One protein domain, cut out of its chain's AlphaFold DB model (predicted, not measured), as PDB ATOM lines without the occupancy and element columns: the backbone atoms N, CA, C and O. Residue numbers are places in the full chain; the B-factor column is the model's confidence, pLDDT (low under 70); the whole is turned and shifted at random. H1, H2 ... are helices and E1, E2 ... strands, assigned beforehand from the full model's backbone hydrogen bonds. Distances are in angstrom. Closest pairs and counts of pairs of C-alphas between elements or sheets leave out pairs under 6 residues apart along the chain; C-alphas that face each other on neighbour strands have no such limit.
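Overview. This is residues 118 to 200 of the 244 residues of an uncharacterized protein of Schistosoma bovis (UniProt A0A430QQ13). Four helices make an open arch in the order H1, H2, H3, H4, and the small two-strand ladder of E1 and E3 bridges the start of H1 and the start of H4 at one end. E2 and the loop after it lie toward the other end of this body, and beyond H4 the chain runs out as an arm with H5 at the far end of the long axis. The printed part has 83 residues with five named helices and three named strands, in the order E1, H1, E2, H2, H3, E3, H4, H5; the sheet E1 - E3 is antiparallel and the class is mixed, helices and strands. The whole is only just loose, close to compact, with a radius of gyration of the C-alphas of 14.4 A, and elongated, with spans of 46 by 24 by 19 A.

Along the chain. E1, residues 118 to 120, begins at C-alpha 118 (-39.254, 20.790, -21.273). H1, residues 121 to 127, is 9.9 A long, and E2, residues 131 to 134, is 10.7 A long. H2 is residues 144 to 148, H3 is residues 154 to 157 and E3 is residues 165 to 167. H4, residues 168 to 178, is the longest helix at 15.6 A and ends at C-alpha 178 (-43.009, 1.635, -15.616). H5, residues 186 to 191, is 8.5 A long and ends at C-alpha 191 (-35.077, -15.178, -4.944).

Arrangement. E1 and E3 are antiparallel at 148 degrees, with N 119 and O 166 2.8 A apart and N 166 and O 119 2.9 A apart, both within hydrogen-bond range. H1 touches H2, the closest C-alphas being those of Glu 125 and Ser 145, 5.5 A apart. H2 and H3 are close but not clearly touching, with the C-alphas of Val 148 and Leu 154 closest at 5.5 A. H3 touches H4, where the C-alphas of Thr 157 and Leu 171 are closest at 4.6 A. H1 and H4 are apart. E2 pairs with no named strand, but its residues 132 to 133 pair antiparallel with residues 142 to 143. H5 touches no helix and is apart from H4. In H1, H2, H4 and H5 every O i to N i+4 pair is within hydrogen-bond range; H3 is too short for such a pair.

Size, cuts and confidence. The C-alphas farthest apart, those of Val 162 and Gly 193, are 46.5 A apart. The printed part has no cut, and no link is long. The mean pLDDT of the printed part is 83.4, and residues 186 to 187, 189 and 194 to 200 are under 70.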
ATOM      1  N   THR A 118     -39.635  21.768 -20.251       88.19
ATOM      2  CA  THR A 118     -39.254  20.790 -21.273       88.19
ATOM      3  C   THR A 118     -37.820  20.322 -21.060       88.19
ATOM      4  O   THR A 118     -36.944  21.118 -20.731       88.19
ATOM      5  N   LEU A 119     -37.567  19.036 -21.277       88.69
ATOM      6  CA  LEU A 119     -36.246  18.422 -21.223       88.69
ATOM      7  C   LEU A 119     -35.704  18.209 -22.635       88.69
ATOM      8  O   LEU A 119     -36.414  17.711 -23.509       88.69
ATOM      9  N   SER A 120     -34.438  18.568 -22.836       88.69
ATOM     10  CA  SER A 120     -33.706  18.318 -24.078       88.69
ATOM     11  C   SER A 120     -33.265  16.857 -24.194       88.69
ATOM     12  O   SER A 120     -33.183  16.143 -23.193       88.69
ATOM     13  N   GLU A 121     -32.894  16.431 -25.402       85.69
ATOM     14  CA  GLU A 121     -32.301  15.105 -25.642       85.69
ATOM     15  C   GLU A 121     -31.066  14.836 -24.772       85.69
ATOM     16  O   GLU A 121     -30.923  13.761 -24.198       85.69
ATOM     17  N   GLY A 122     -30.210  15.843 -24.572       82.25
ATOM     18  CA  GLY A 122     -29.044  15.704 -23.697       82.25
ATOM     19  C   GLY A 122     -29.416  15.399 -22.241       82.25
ATOM     20  O   GLY A 122     -28.712  14.647 -21.570       82.25
ATOM     21  N   ALA A 123     -30.543  15.926 -21.752       84.81
ATOM     22  CA  ALA A 123     -31.041  15.596 -20.418       84.81
ATOM     23  C   ALA A 123     -31.571  14.153 -20.344       84.81
ATOM     24  O   ALA A 123     -31.426  13.505 -19.309       84.81
ATOM     25  N   ILE A 124     -32.140  13.629 -21.433       89.50
ATOM     26  CA  ILE A 124     -32.573  12.229 -21.536       89.50
ATOM     27  C   ILE A 124     -31.376  11.280 -21.568       89.50
ATOM     28  O   ILE A 124     -31.368  10.299 -20.829       89.50
ATOM     29  N   GLU A 125     -30.344  11.584 -22.356       84.81
ATOM     30  CA  GLU A 125     -29.088  10.821 -22.363       84.81
ATOM     31  C   GLU A 125     -28.435  10.809 -20.974       84.81
ATOM     32  O   GLU A 125     -27.951   9.776 -20.513       84.81
ATOM     33  N   ALA A 126     -28.474  11.930 -20.247       81.06
ATOM     34  CA  ALA A 126     -27.963  11.988 -18.879       81.06
ATOM     35  C   ALA A 126     -28.720  11.047 -17.918       81.06
ATOM     36  O   ALA A 126     -28.126  10.534 -16.964       81.06
ATOM     37  N   LEU A 127     -30.004  10.760 -18.172       87.88
ATOM     38  CA  LEU A 127     -30.780   9.804 -17.375       87.88
ATOM     39  C   LEU A 127     -30.324   8.348 -17.560       87.88
ATOM     40  O   LEU A 127     -30.582   7.549 -16.661       87.88
ATOM     41  N   ASP A 128     -29.556   8.006 -18.603       84.56
ATOM     42  CA  ASP A 128     -28.920   6.679 -18.758       84.56
ATOM     43  C   ASP A 128     -27.918   6.360 -17.635       84.56
ATOM     44  O   ASP A 128     -27.538   5.206 -17.393       84.56
ATOM     45  N   LEU A 129     -27.448   7.390 -16.930       78.94
ATOM     46  CA  LEU A 129     -26.614   7.209 -15.749       78.94
ATOM     47  C   LEU A 129     -27.419   6.653 -14.576       78.94
ATOM     48  O   LEU A 129     -26.853   5.940 -13.754       78.94
ATOM     49  N   VAL A 130     -28.714   6.959 -14.498       84.94
ATOM     50  CA  VAL A 130     -29.563   6.679 -13.332       84.94
ATOM     51  C   VAL A 130     -30.538   5.541 -13.600       84.94
ATOM     52  O   VAL A 130     -30.815   4.748 -12.701       84.94
ATOM     53  N   LEU A 131     -31.056   5.452 -14.820       89.75
ATOM     54  CA  LEU A 131     -32.096   4.519 -15.216       89.75
ATOM     55  C   LEU A 131     -31.605   3.627 -16.348       89.75
ATOM     56  O   LEU A 131     -30.880   4.045 -17.245       89.75
ATOM     57  N   GLU A 132     -32.048   2.384 -16.303       90.50
ATOM     58  CA  GLU A 132     -31.956   1.445 -17.410       90.50
ATOM     59  C   GLU A 132     -33.224   0.592 -17.413       90.50
ATOM     60  O   GLU A 132     -34.051   0.661 -16.493       90.50
ATOM     61  N   GLY A 133     -33.406  -0.213 -18.448       91.94
ATOM     62  CA  GLY A 133     -34.571  -1.073 -18.494       91.94
ATOM     63  C   GLY A 133     -34.503  -2.134 -19.564       91.94
ATOM     64  O   GLY A 133     -33.457  -2.420 -20.144       91.94
ATOM     65  N   SER A 134     -35.659  -2.727 -19.815       90.25
ATOM     66  CA  SER A 134     -35.840  -3.749 -20.831       90.25
ATOM     67  C   SER A 134     -37.252  -3.688 -21.395       90.25
ATOM     68  O   SER A 134     -38.219  -3.519 -20.645       90.25
ATOM     69  N   ALA A 135     -37.356  -3.860 -22.712       89.00
ATOM     70  CA  ALA A 135     -38.616  -3.983 -23.442       89.00
ATOM     71  C   ALA A 135     -38.978  -5.445 -23.789       89.00
ATOM     72  O   ALA A 135     -39.886  -5.680 -24.588       89.00
ATOM     73  N   ASP A 136     -38.254  -6.427 -23.237       85.31
ATOM     74  CA  ASP A 136     -38.393  -7.847 -23.585       85.31
ATOM     75  C   ASP A 136     -38.341  -8.800 -22.375       85.31
ATOM     76  O   ASP A 136     -37.905  -9.950 -22.505       85.31
ATOM     77  N   GLU A 137     -38.844  -8.340 -21.224       81.12
ATOM     78  CA  GLU A 137     -38.885  -9.073 -19.942       81.12
ATOM     79  C   GLU A 137     -37.498  -9.343 -19.319       81.12
ATOM     80  O   GLU A 137     -37.270 -10.335 -18.616       81.12
ATOM     81  N   GLY A 138     -36.549  -8.439 -19.556       76.94
ATOM     82  CA  GLY A 138     -35.203  -8.498 -18.992       76.94
ATOM     83  C   GLY A 138     -34.271  -9.462 -19.722       76.94
ATOM     84  O   GLY A 138     -33.326  -9.955 -19.103       76.94
ATOM     85  N   ARG A 139     -34.533  -9.771 -21.002       77.38
ATOM     86  CA  ARG A 139     -33.626 -10.570 -21.847       77.38
ATOM     87  C   ARG A 139     -32.527  -9.700 -22.443       77.38
ATOM     88  O   ARG A 139     -31.362 -10.093 -22.418       77.38
ATOM     89  N   THR A 140     -32.889  -8.521 -22.926       82.31
ATOM     90  CA  THR A 140     -31.978  -7.479 -23.382       82.31
ATOM     91  C   THR A 140     -32.102  -6.269 -22.472       82.31
ATOM     92  O   THR A 140     -33.180  -5.919 -21.995       82.31
ATOM     93  N   LEU A 141     -30.945  -5.688 -22.163       85.94
ATOM     94  CA  LEU A 141     -30.859  -4.477 -21.367       85.94
ATOM     95  C   LEU A 141     -30.633  -3.311 -22.315       85.94
ATOM     96  O   LEU A 141     -29.675  -3.347 -23.090       85.94
ATOM     97  N   ASN A 142     -31.479  -2.302 -22.207       87.75
ATOM     98  CA  ASN A 142     -31.443  -1.098 -23.018       87.75
ATOM     99  C   ASN A 142     -31.147   0.118 -22.144       87.75
ATOM    100  O   ASN A 142     -31.475   0.136 -20.949       87.75
ATOM    101  N   SER A 143     -30.535   1.137 -22.749       90.31
ATOM    102  CA  SER A 143     -30.420   2.444 -22.105       90.31
ATOM    103  C   SER A 143     -31.801   3.093 -21.969       90.31
ATOM    104  O   SER A 143     -32.753   2.737 -22.671       90.31
ATOM    105  N   PHE A 144     -31.939   4.045 -21.050       93.38
ATOM    106  CA  PHE A 144     -33.183   4.791 -20.893       93.38
ATOM    107  C   PHE A 144     -33.513   5.587 -22.166       93.38
ATOM    108  O   PHE A 144     -34.654   5.553 -22.631       93.38
ATOM    109  N   SER A 145     -32.503   6.223 -22.762       92.25
ATOM    110  CA  SER A 145     -32.580   6.957 -24.026       92.25
ATOM    111  C   SER A 145     -33.087   6.089 -25.182       92.25
ATOM    112  O   SER A 145     -33.972   6.520 -25.917       92.25
ATOM    113  N   GLU A 146     -32.624   4.843 -25.314       92.69
ATOM    114  CA  GLU A 146     -33.124   3.906 -26.328       92.69
ATOM    115  C   GLU A 146     -34.605   3.578 -26.109       92.69
ATOM    116  O   GLU A 146     -35.394   3.577 -27.054       92.69
ATOM    117  N   LEU A 147     -34.998   3.323 -24.857       93.19
ATOM    118  CA  LEU A 147     -36.353   2.892 -24.515       93.19
ATOM    119  C   LEU A 147     -37.398   3.978 -24.774       93.19
ATOM    120  O   LEU A 147     -38.468   3.677 -25.308       93.19
ATOM    121  N   VAL A 148     -37.101   5.234 -24.430       93.81
ATOM    122  CA  VAL A 148     -38.042   6.343 -24.663       93.81
ATOM    123  C   VAL A 148     -38.243   6.637 -26.149       93.81
ATOM    124  O   VAL A 148     -39.311   7.119 -26.523       93.81
ATOM    125  N   HIS A 149     -37.262   6.295 -26.992       93.12
ATOM    126  CA  HIS A 149     -37.302   6.483 -28.444       93.12
ATOM    127  C   HIS A 149     -37.960   5.338 -29.212       93.12
ATOM    128  O   HIS A 149     -38.170   5.457 -30.424       93.12
ATOM    129  N   ILE A 150     -38.342   4.247 -28.542       91.25
ATOM    130  CA  ILE A 150     -39.084   3.166 -29.191       91.25
ATOM    131  C   ILE A 150     -40.391   3.751 -29.766       91.25
ATOM    132  O   ILE A 150     -41.184   4.317 -29.010       91.25
ATOM    133  N   PRO A 151     -40.682   3.600 -31.077       89.06
ATOM    134  CA  PRO A 151     -41.807   4.284 -31.728       89.06
ATOM    135  C   PRO A 151     -43.182   4.023 -31.101       89.06
ATOM    136  O   PRO A 151     -44.067   4.873 -31.172       89.06
ATOM    137  N   THR A 152     -43.374   2.855 -30.484       89.50
ATOM    138  CA  THR A 152     -44.617   2.482 -29.789       89.50
ATOM    139  C   THR A 152     -44.736   3.094 -28.390       89.50
ATOM    140  O   THR A 152     -45.845   3.205 -27.874       89.50
ATOM    141  N   ILE A 153     -43.620   3.504 -27.787       90.31
ATOM    142  CA  ILE A 153     -43.524   4.090 -26.444       90.31
ATOM    143  C   ILE A 153     -43.489   5.622 -26.508       90.31
ATOM    144  O   ILE A 153     -44.119   6.277 -25.681       90.31
ATOM    145  N   LEU A 154     -42.797   6.186 -27.503       90.62
ATOM    146  CA  LEU A 154     -42.522   7.617 -27.654       90.62
ATOM    147  C   LEU A 154     -43.750   8.543 -27.488       90.62
ATOM    148  O   LEU A 154     -43.617   9.591 -26.861       90.62
ATOM    149  N   PRO A 155     -44.968   8.202 -27.961       89.25
ATOM    150  CA  PRO A 155     -46.138   9.052 -27.728       89.25
ATOM    151  C   PRO A 155     -46.533   9.172 -26.246       89.25
ATOM    152  O   PRO A 155     -47.110  10.179 -25.843       89.25
ATOM    153  N   ALA A 156     -46.234   8.157 -25.432       89.56
ATOM    154  CA  ALA A 156     -46.599   8.106 -24.017       89.56
ATOM    155  C   ALA A 156     -45.599   8.833 -23.101       89.56
ATOM    156  O   ALA A 156     -45.926   9.107 -21.950       89.56
ATOM    157  N   THR A 157     -44.401   9.165 -23.594       91.19
ATOM    158  CA  THR A 157     -43.337   9.823 -22.811       91.19
ATOM    159  C   THR A 157     -43.494  11.345 -22.744       91.19
ATOM    160  O   THR A 157     -42.750  12.011 -22.029       91.19
ATOM    161  N   GLY A 158     -44.458  11.918 -23.474       89.50
ATOM    162  CA  GLY A 158     -44.638  13.369 -23.575       89.50
ATOM    163  C   GLY A 158     -43.675  14.046 -24.558       89.50
ATOM    164  O   GLY A 158     -43.464  15.258 -24.457       89.50
ATOM    165  N   TYR A 159     -43.094  13.285 -25.490       92.69
ATOM    166  CA  TYR A 159     -42.220  13.807 -26.539       92.69
ATOM    167  C   TYR A 159     -42.974  14.682 -27.549       92.69
ATOM    168  O   TYR A 159     -44.005  14.291 -28.105       92.69
ATOM    169  N   SER A 160     -42.417  15.855 -27.836       89.38
ATOM    170  CA  SER A 160     -42.889  16.770 -28.869       89.38
ATOM    171  C   SER A 160     -41.992  16.683 -30.100       89.38
ATOM    172  O   SER A 160     -40.824  17.069 -30.067       89.38
ATOM    173  N   LYS A 161     -42.564  16.245 -31.227       87.94
ATOM    174  CA  LYS A 161     -41.862  16.186 -32.522       87.94
ATOM    175  C   LYS A 161     -41.487  17.563 -33.074       87.94
ATOM    176  O   LYS A 161     -40.610  17.644 -33.918       87.94
ATOM    177  N   VAL A 162     -42.183  18.618 -32.646       87.25
ATOM    178  CA  VAL A 162     -41.951  19.985 -33.137       87.25
ATOM    179  C   VAL A 162     -40.732  20.592 -32.454       87.25
ATOM    180  O   VAL A 162     -39.908  21.220 -33.106       87.25
ATOM    181  N   THR A 163     -40.614  20.390 -31.144       85.62
ATOM    182  CA  THR A 163     -39.564  21.007 -30.325       85.62
ATOM    183  C   THR A 163     -38.394  20.069 -30.048       85.62
ATOM    184  O   THR A 163     -37.429  20.509 -29.435       85.62
ATOM    185  N   HIS A 164     -38.473  18.797 -30.463       87.88
ATOM    186  CA  HIS A 164     -37.478  17.765 -30.144       87.88
ATOM    187  C   HIS A 164     -37.152  17.723 -28.639       87.88
ATOM    188  O   HIS A 164     -35.996  17.712 -28.220       87.88
ATOM    189  N   ALA A 165     -38.203  17.783 -27.818       89.69
ATOM    190  CA  ALA A 165     -38.088  17.876 -26.368       89.69
ATOM    191  C   ALA A 165     -39.202  17.093 -25.669       89.69
ATOM    192  O   ALA A 165     -40.287  16.881 -26.221       89.69
ATOM    193  N   PHE A 166     -38.942  16.699 -24.427       92.12
ATOM    194  CA  PHE A 166     -39.868  15.944 -23.591       92.12
ATOM    195  C   PHE A 166     -40.528  16.865 -22.574       92.12
ATOM    196  O   PHE A 166     -39.845  17.569 -21.834       92.12
ATOM    197  N   HIS A 167     -41.854  16.836 -22.475       92.19
ATOM    198  CA  HIS A 167     -42.539  17.526 -21.385       92.19
ATOM    199  C   HIS A 167     -42.227  16.825 -20.063       92.19
ATOM    200  O   HIS A 167     -42.558  15.649 -19.891       92.19
ATOM    201  N   LEU A 168     -41.634  17.550 -19.109       89.06
ATOM    202  CA  LEU A 168     -41.147  16.988 -17.847       89.06
ATOM    203  C   LEU A 168     -42.246  16.224 -17.100       89.06
ATOM    204  O   LEU A 168     -42.043  15.090 -16.669       89.06
ATOM    205  N   ARG A 169     -43.437  16.820 -16.981       87.75
ATOM    206  CA  ARG A 169     -44.570  16.200 -16.281       87.75
ATOM    207  C   ARG A 169     -45.022  14.892 -16.935       87.75
ATOM    208  O   ARG A 169     -45.292  13.922 -16.225       87.75
ATOM    209  N   GLY A 170     -45.104  14.869 -18.267       90.44
ATOM    210  CA  GLY A 170     -45.491  13.680 -19.029       90.44
ATOM    211  C   GLY A 170     -44.468  12.562 -18.863       90.44
ATOM    212  O   GLY A 170     -44.828  11.445 -18.485       90.44
ATOM    213  N   LEU A 171     -43.188  12.901 -19.024       92.81
ATOM    214  CA  LEU A 171     -42.090  11.955 -18.876       92.81
ATOM    215  C   LEU A 171     -42.033  11.369 -17.464       92.81
ATOM    216  O   LEU A 171     -41.955  10.155 -17.308       92.81
ATOM    217  N   LEU A 172     -42.132  12.200 -16.423       91.19
ATOM    218  CA  LEU A 172     -42.127  11.733 -15.033       91.19
ATOM    219  C   LEU A 172     -43.311  10.816 -14.728       91.19
ATOM    220  O   LEU A 172     -43.142   9.797 -14.058       91.19
ATOM    221  N   SER A 173     -44.507  11.160 -15.212       91.56
ATOM    222  CA  SER A 173     -45.688  10.311 -15.049       91.56
ATOM    223  C   SER A 173     -45.474   8.942 -15.695       91.56
ATOM    224  O   SER A 173     -45.790   7.920 -15.089       91.56
ATOM    225  N   TRP A 174     -44.895   8.923 -16.895       94.38
ATOM    226  CA  TRP A 174     -44.583   7.698 -17.620       94.38
ATOM    227  C   TRP A 174     -43.497   6.867 -16.923       94.38
ATOM    228  O   TRP A 174     -43.694   5.676 -16.694       94.38
ATOM    229  N   ILE A 175     -42.391   7.481 -16.487       94.06
ATOM    230  CA  ILE A 175     -41.336   6.785 -15.729       94.06
ATOM    231  C   ILE A 175     -41.949   6.084 -14.514       94.06
ATOM    232  O   ILE A 175     -41.711   4.901 -14.292       94.06
ATOM    233  N   ARG A 176     -42.794   6.788 -13.751       92.62
ATOM    234  CA  ARG A 176     -43.433   6.241 -12.544       92.62
ATOM    235  C   ARG A 176     -44.343   5.049 -12.831       92.62
ATOM    236  O   ARG A 176     -44.422   4.170 -11.981       92.62
ATOM    237  N   SER A 177     -45.016   5.001 -13.984       92.50
ATOM    238  CA  SER A 177     -45.880   3.864 -14.335       92.50
ATOM    239  C   SER A 177     -45.109   2.603 -14.728       92.50
ATOM    240  O   SER A 177     -45.667   1.514 -14.648       92.50
ATOM    241  N   TRP A 178     -43.846   2.743 -15.136       93.25
ATOM    242  CA  TRP A 178     -43.009   1.635 -15.616       93.25
ATOM    243  C   TRP A 178     -41.857   1.273 -14.676       93.25
ATOM    244  O   TRP A 178     -41.131   0.314 -14.938       93.25
ATOM    245  N   LEU A 179     -41.685   2.025 -13.586       93.25
ATOM    246  CA  LEU A 179     -40.634   1.792 -12.609       93.25
ATOM    247  C   LEU A 179     -40.928   0.533 -11.784       93.25
ATOM    248  O   LEU A 179     -41.954   0.429 -11.111       93.25
ATOM    249  N   THR A 180     -39.992  -0.406 -11.794       90.31
ATOM    250  CA  THR A 180     -40.035  -1.659 -11.044       90.31
ATOM    251  C   THR A 180     -38.820  -1.788 -10.127       90.31
ATOM    252  O   THR A 180     -37.859  -1.020 -10.198       90.31
ATOM    253  N   GLN A 181     -38.834  -2.801  -9.257       83.69
ATOM    254  CA  GLN A 181     -37.616  -3.211  -8.559       83.69
ATOM    255  C   GLN A 181     -36.584  -3.725  -9.569       83.69
ATOM    256  O   GLN A 181     -36.953  -4.336 -10.572       83.69
ATOM    257  N   ASN A 182     -35.297  -3.495  -9.295       84.50
ATOM    258  CA  ASN A 182     -34.224  -3.954 -10.170       84.50
ATOM    259  C   ASN A 182     -34.203  -5.498 -10.211       84.50
ATOM    260  O   ASN A 182     -33.896  -6.133  -9.186       84.50
ATOM    261  N   PRO A 183     -34.482  -6.116 -11.379       81.25
ATOM    262  CA  PRO A 183     -34.595  -7.559 -11.490       81.25
ATOM    263  C   PRO A 183     -33.249  -8.280 -11.327       81.25
ATOM    264  O   PRO A 183     -33.240  -9.482 -11.061       81.25
ATOM    265  N   PHE A 184     -32.136  -7.549 -11.439       76.81
ATOM    266  CA  PHE A 184     -30.756  -8.024 -11.338       76.81
ATOM    267  C   PHE A 184     -30.088  -7.699  -9.996       76.81
ATOM    268  O   PHE A 184     -28.900  -7.968  -9.815       76.81
ATOM    269  N   SER A 185     -30.833  -7.154  -9.032       74.12
ATOM    270  CA  SER A 185     -30.345  -7.014  -7.658       74.12
ATOM    271  C   SER A 185     -29.970  -8.375  -7.056       74.12
ATOM    272  O   SER A 185     -30.498  -9.418  -7.454       74.12
ATOM    273  N   VAL A 186     -29.063  -8.373  -6.072       67.38
ATOM    274  CA  VAL A 186     -28.610  -9.607  -5.407       67.38
ATOM    275  C   VAL A 186     -29.789 -10.367  -4.798       67.38
ATOM    276  O   VAL A 186     -29.939 -11.561  -5.045       67.38
ATOM    277  N   GLU A 187     -30.658  -9.661  -4.075       68.69
ATOM    278  CA  GLU A 187     -31.862 -10.224  -3.462       68.69
ATOM    279  C   GLU A 187     -32.783 -10.866  -4.506       68.69
ATOM    280  O   GLU A 187     -33.175 -12.026  -4.364       68.69
ATOM    281  N   ASN A 188     -33.079 -10.155  -5.597       71.44
ATOM    282  CA  ASN A 188     -34.001 -10.655  -6.608       71.44
ATOM    283  C   ASN A 188     -33.396 -11.791  -7.451       71.44
ATOM    284  O   ASN A 188     -34.108 -12.710  -7.855       71.44
ATOM    285  N   CYS A 189     -32.081 -11.788  -7.677       69.81
ATOM    286  CA  CYS A 189     -31.392 -12.903  -8.324       69.81
ATOM    287  C   CYS A 189     -31.414 -14.164  -7.458       69.81
ATOM    288  O   CYS A 189     -31.724 -15.237  -7.971       69.81
ATOM    289  N   ILE A 190     -31.148 -14.034  -6.152       71.69
ATOM    290  CA  ILE A 190     -31.235 -15.148  -5.198       71.69
ATOM    291  C   ILE A 190     -32.664 -15.692  -5.164       71.69
ATOM    292  O   ILE A 190     -32.867 -16.893  -5.342       71.69
ATOM    293  N   ARG A 191     -33.657 -14.807  -5.012       73.88
ATOM    294  CA  ARG A 191     -35.077 -15.178  -4.944       73.88
ATOM    295  C   ARG A 191     -35.559 -15.905  -6.200       73.88
ATOM    296  O   ARG A 191     -36.336 -16.846  -6.088       73.88
ATOM    297  N   ASN A 192     -35.091 -15.497  -7.381       74.44
ATOM    298  CA  ASN A 192     -35.510 -16.075  -8.664       74.44
ATOM    299  C   ASN A 192     -34.553 -17.149  -9.208       74.44
ATOM    300  O   ASN A 192     -34.708 -17.576 -10.353       74.44
ATOM    301  N   GLY A 193     -33.534 -17.559  -8.442       70.81
ATOM    302  CA  GLY A 193     -32.527 -18.526  -8.892       70.81
ATOM    303  C   GLY A 193     -31.736 -18.077 -10.130       70.81
ATOM    304  O   GLY A 193     -31.174 -18.912 -10.842       70.81
ATOM    305  N   ARG A 194     -31.696 -16.769 -10.419       65.81
ATOM    306  CA  ARG A 194     -30.947 -16.210 -11.551       65.81
ATOM    307  C   ARG A 194     -29.482 -16.056 -11.158       65.81
ATOM    308  O   ARG A 194     -29.147 -15.566 -10.083       65.81
ATOM    309  N   ARG A 195     -28.580 -16.457 -12.054       60.38
ATOM    310  CA  ARG A 195     -27.140 -16.291 -11.838       60.38
ATOM    311  C   ARG A 195     -26.777 -14.808 -11.914       60.38
ATOM    312  O   ARG A 195     -27.063 -14.171 -12.924       60.38
ATOM    313  N   LEU A 196     -26.092 -14.299 -10.889       54.19
ATOM    314  CA  LEU A 196     -25.555 -12.935 -10.876       54.19
ATOM    315  C   LEU A 196     -24.607 -12.742 -12.064       54.19
ATOM    316  O   LEU A 196     -23.560 -13.392 -12.147       54.19
ATOM    317  N   GLN A 197     -24.984 -11.865 -12.989       51.31
ATOM    318  CA  GLN A 197     -24.097 -11.370 -14.032       51.31
ATOM    319  C   GLN A 197     -23.561 -10.021 -13.568       51.31
ATOM    320  O   GLN A 197     -24.213  -8.993 -13.721       51.31
ATOM    321  N   TRP A 198     -22.378 -10.031 -12.960       45.72
ATOM    322  CA  TRP A 198     -21.675  -8.793 -12.653       45.72
ATOM    323  C   TRP A 198     -21.234  -8.156 -13.969       45.72
ATOM    324  O   TRP A 198     -20.378  -8.703 -14.668       45.72
ATOM    325  N   ARG A 199     -21.816  -7.005 -14.320       43.78
ATOM    326  CA  ARG A 199     -21.240  -6.140 -15.348       43.78
ATOM    327  C   ARG A 199     -20.026  -5.465 -14.731       43.78
ATOM    328  O   ARG A 199     -20.149  -4.493 -13.997       43.78
ATOM    329  N   LEU A 200     -18.844  -6.013 -15.003       34.88
ATOM    330  CA  LEU A 200     -17.631  -5.213 -14.891       34.88
ATOM    331  C   LEU A 200     -17.822  -4.017 -15.837       34.88
ATOM    332  O   LEU A 200     -18.190  -4.238 -16.998       34.88
TER     333      LEU A 200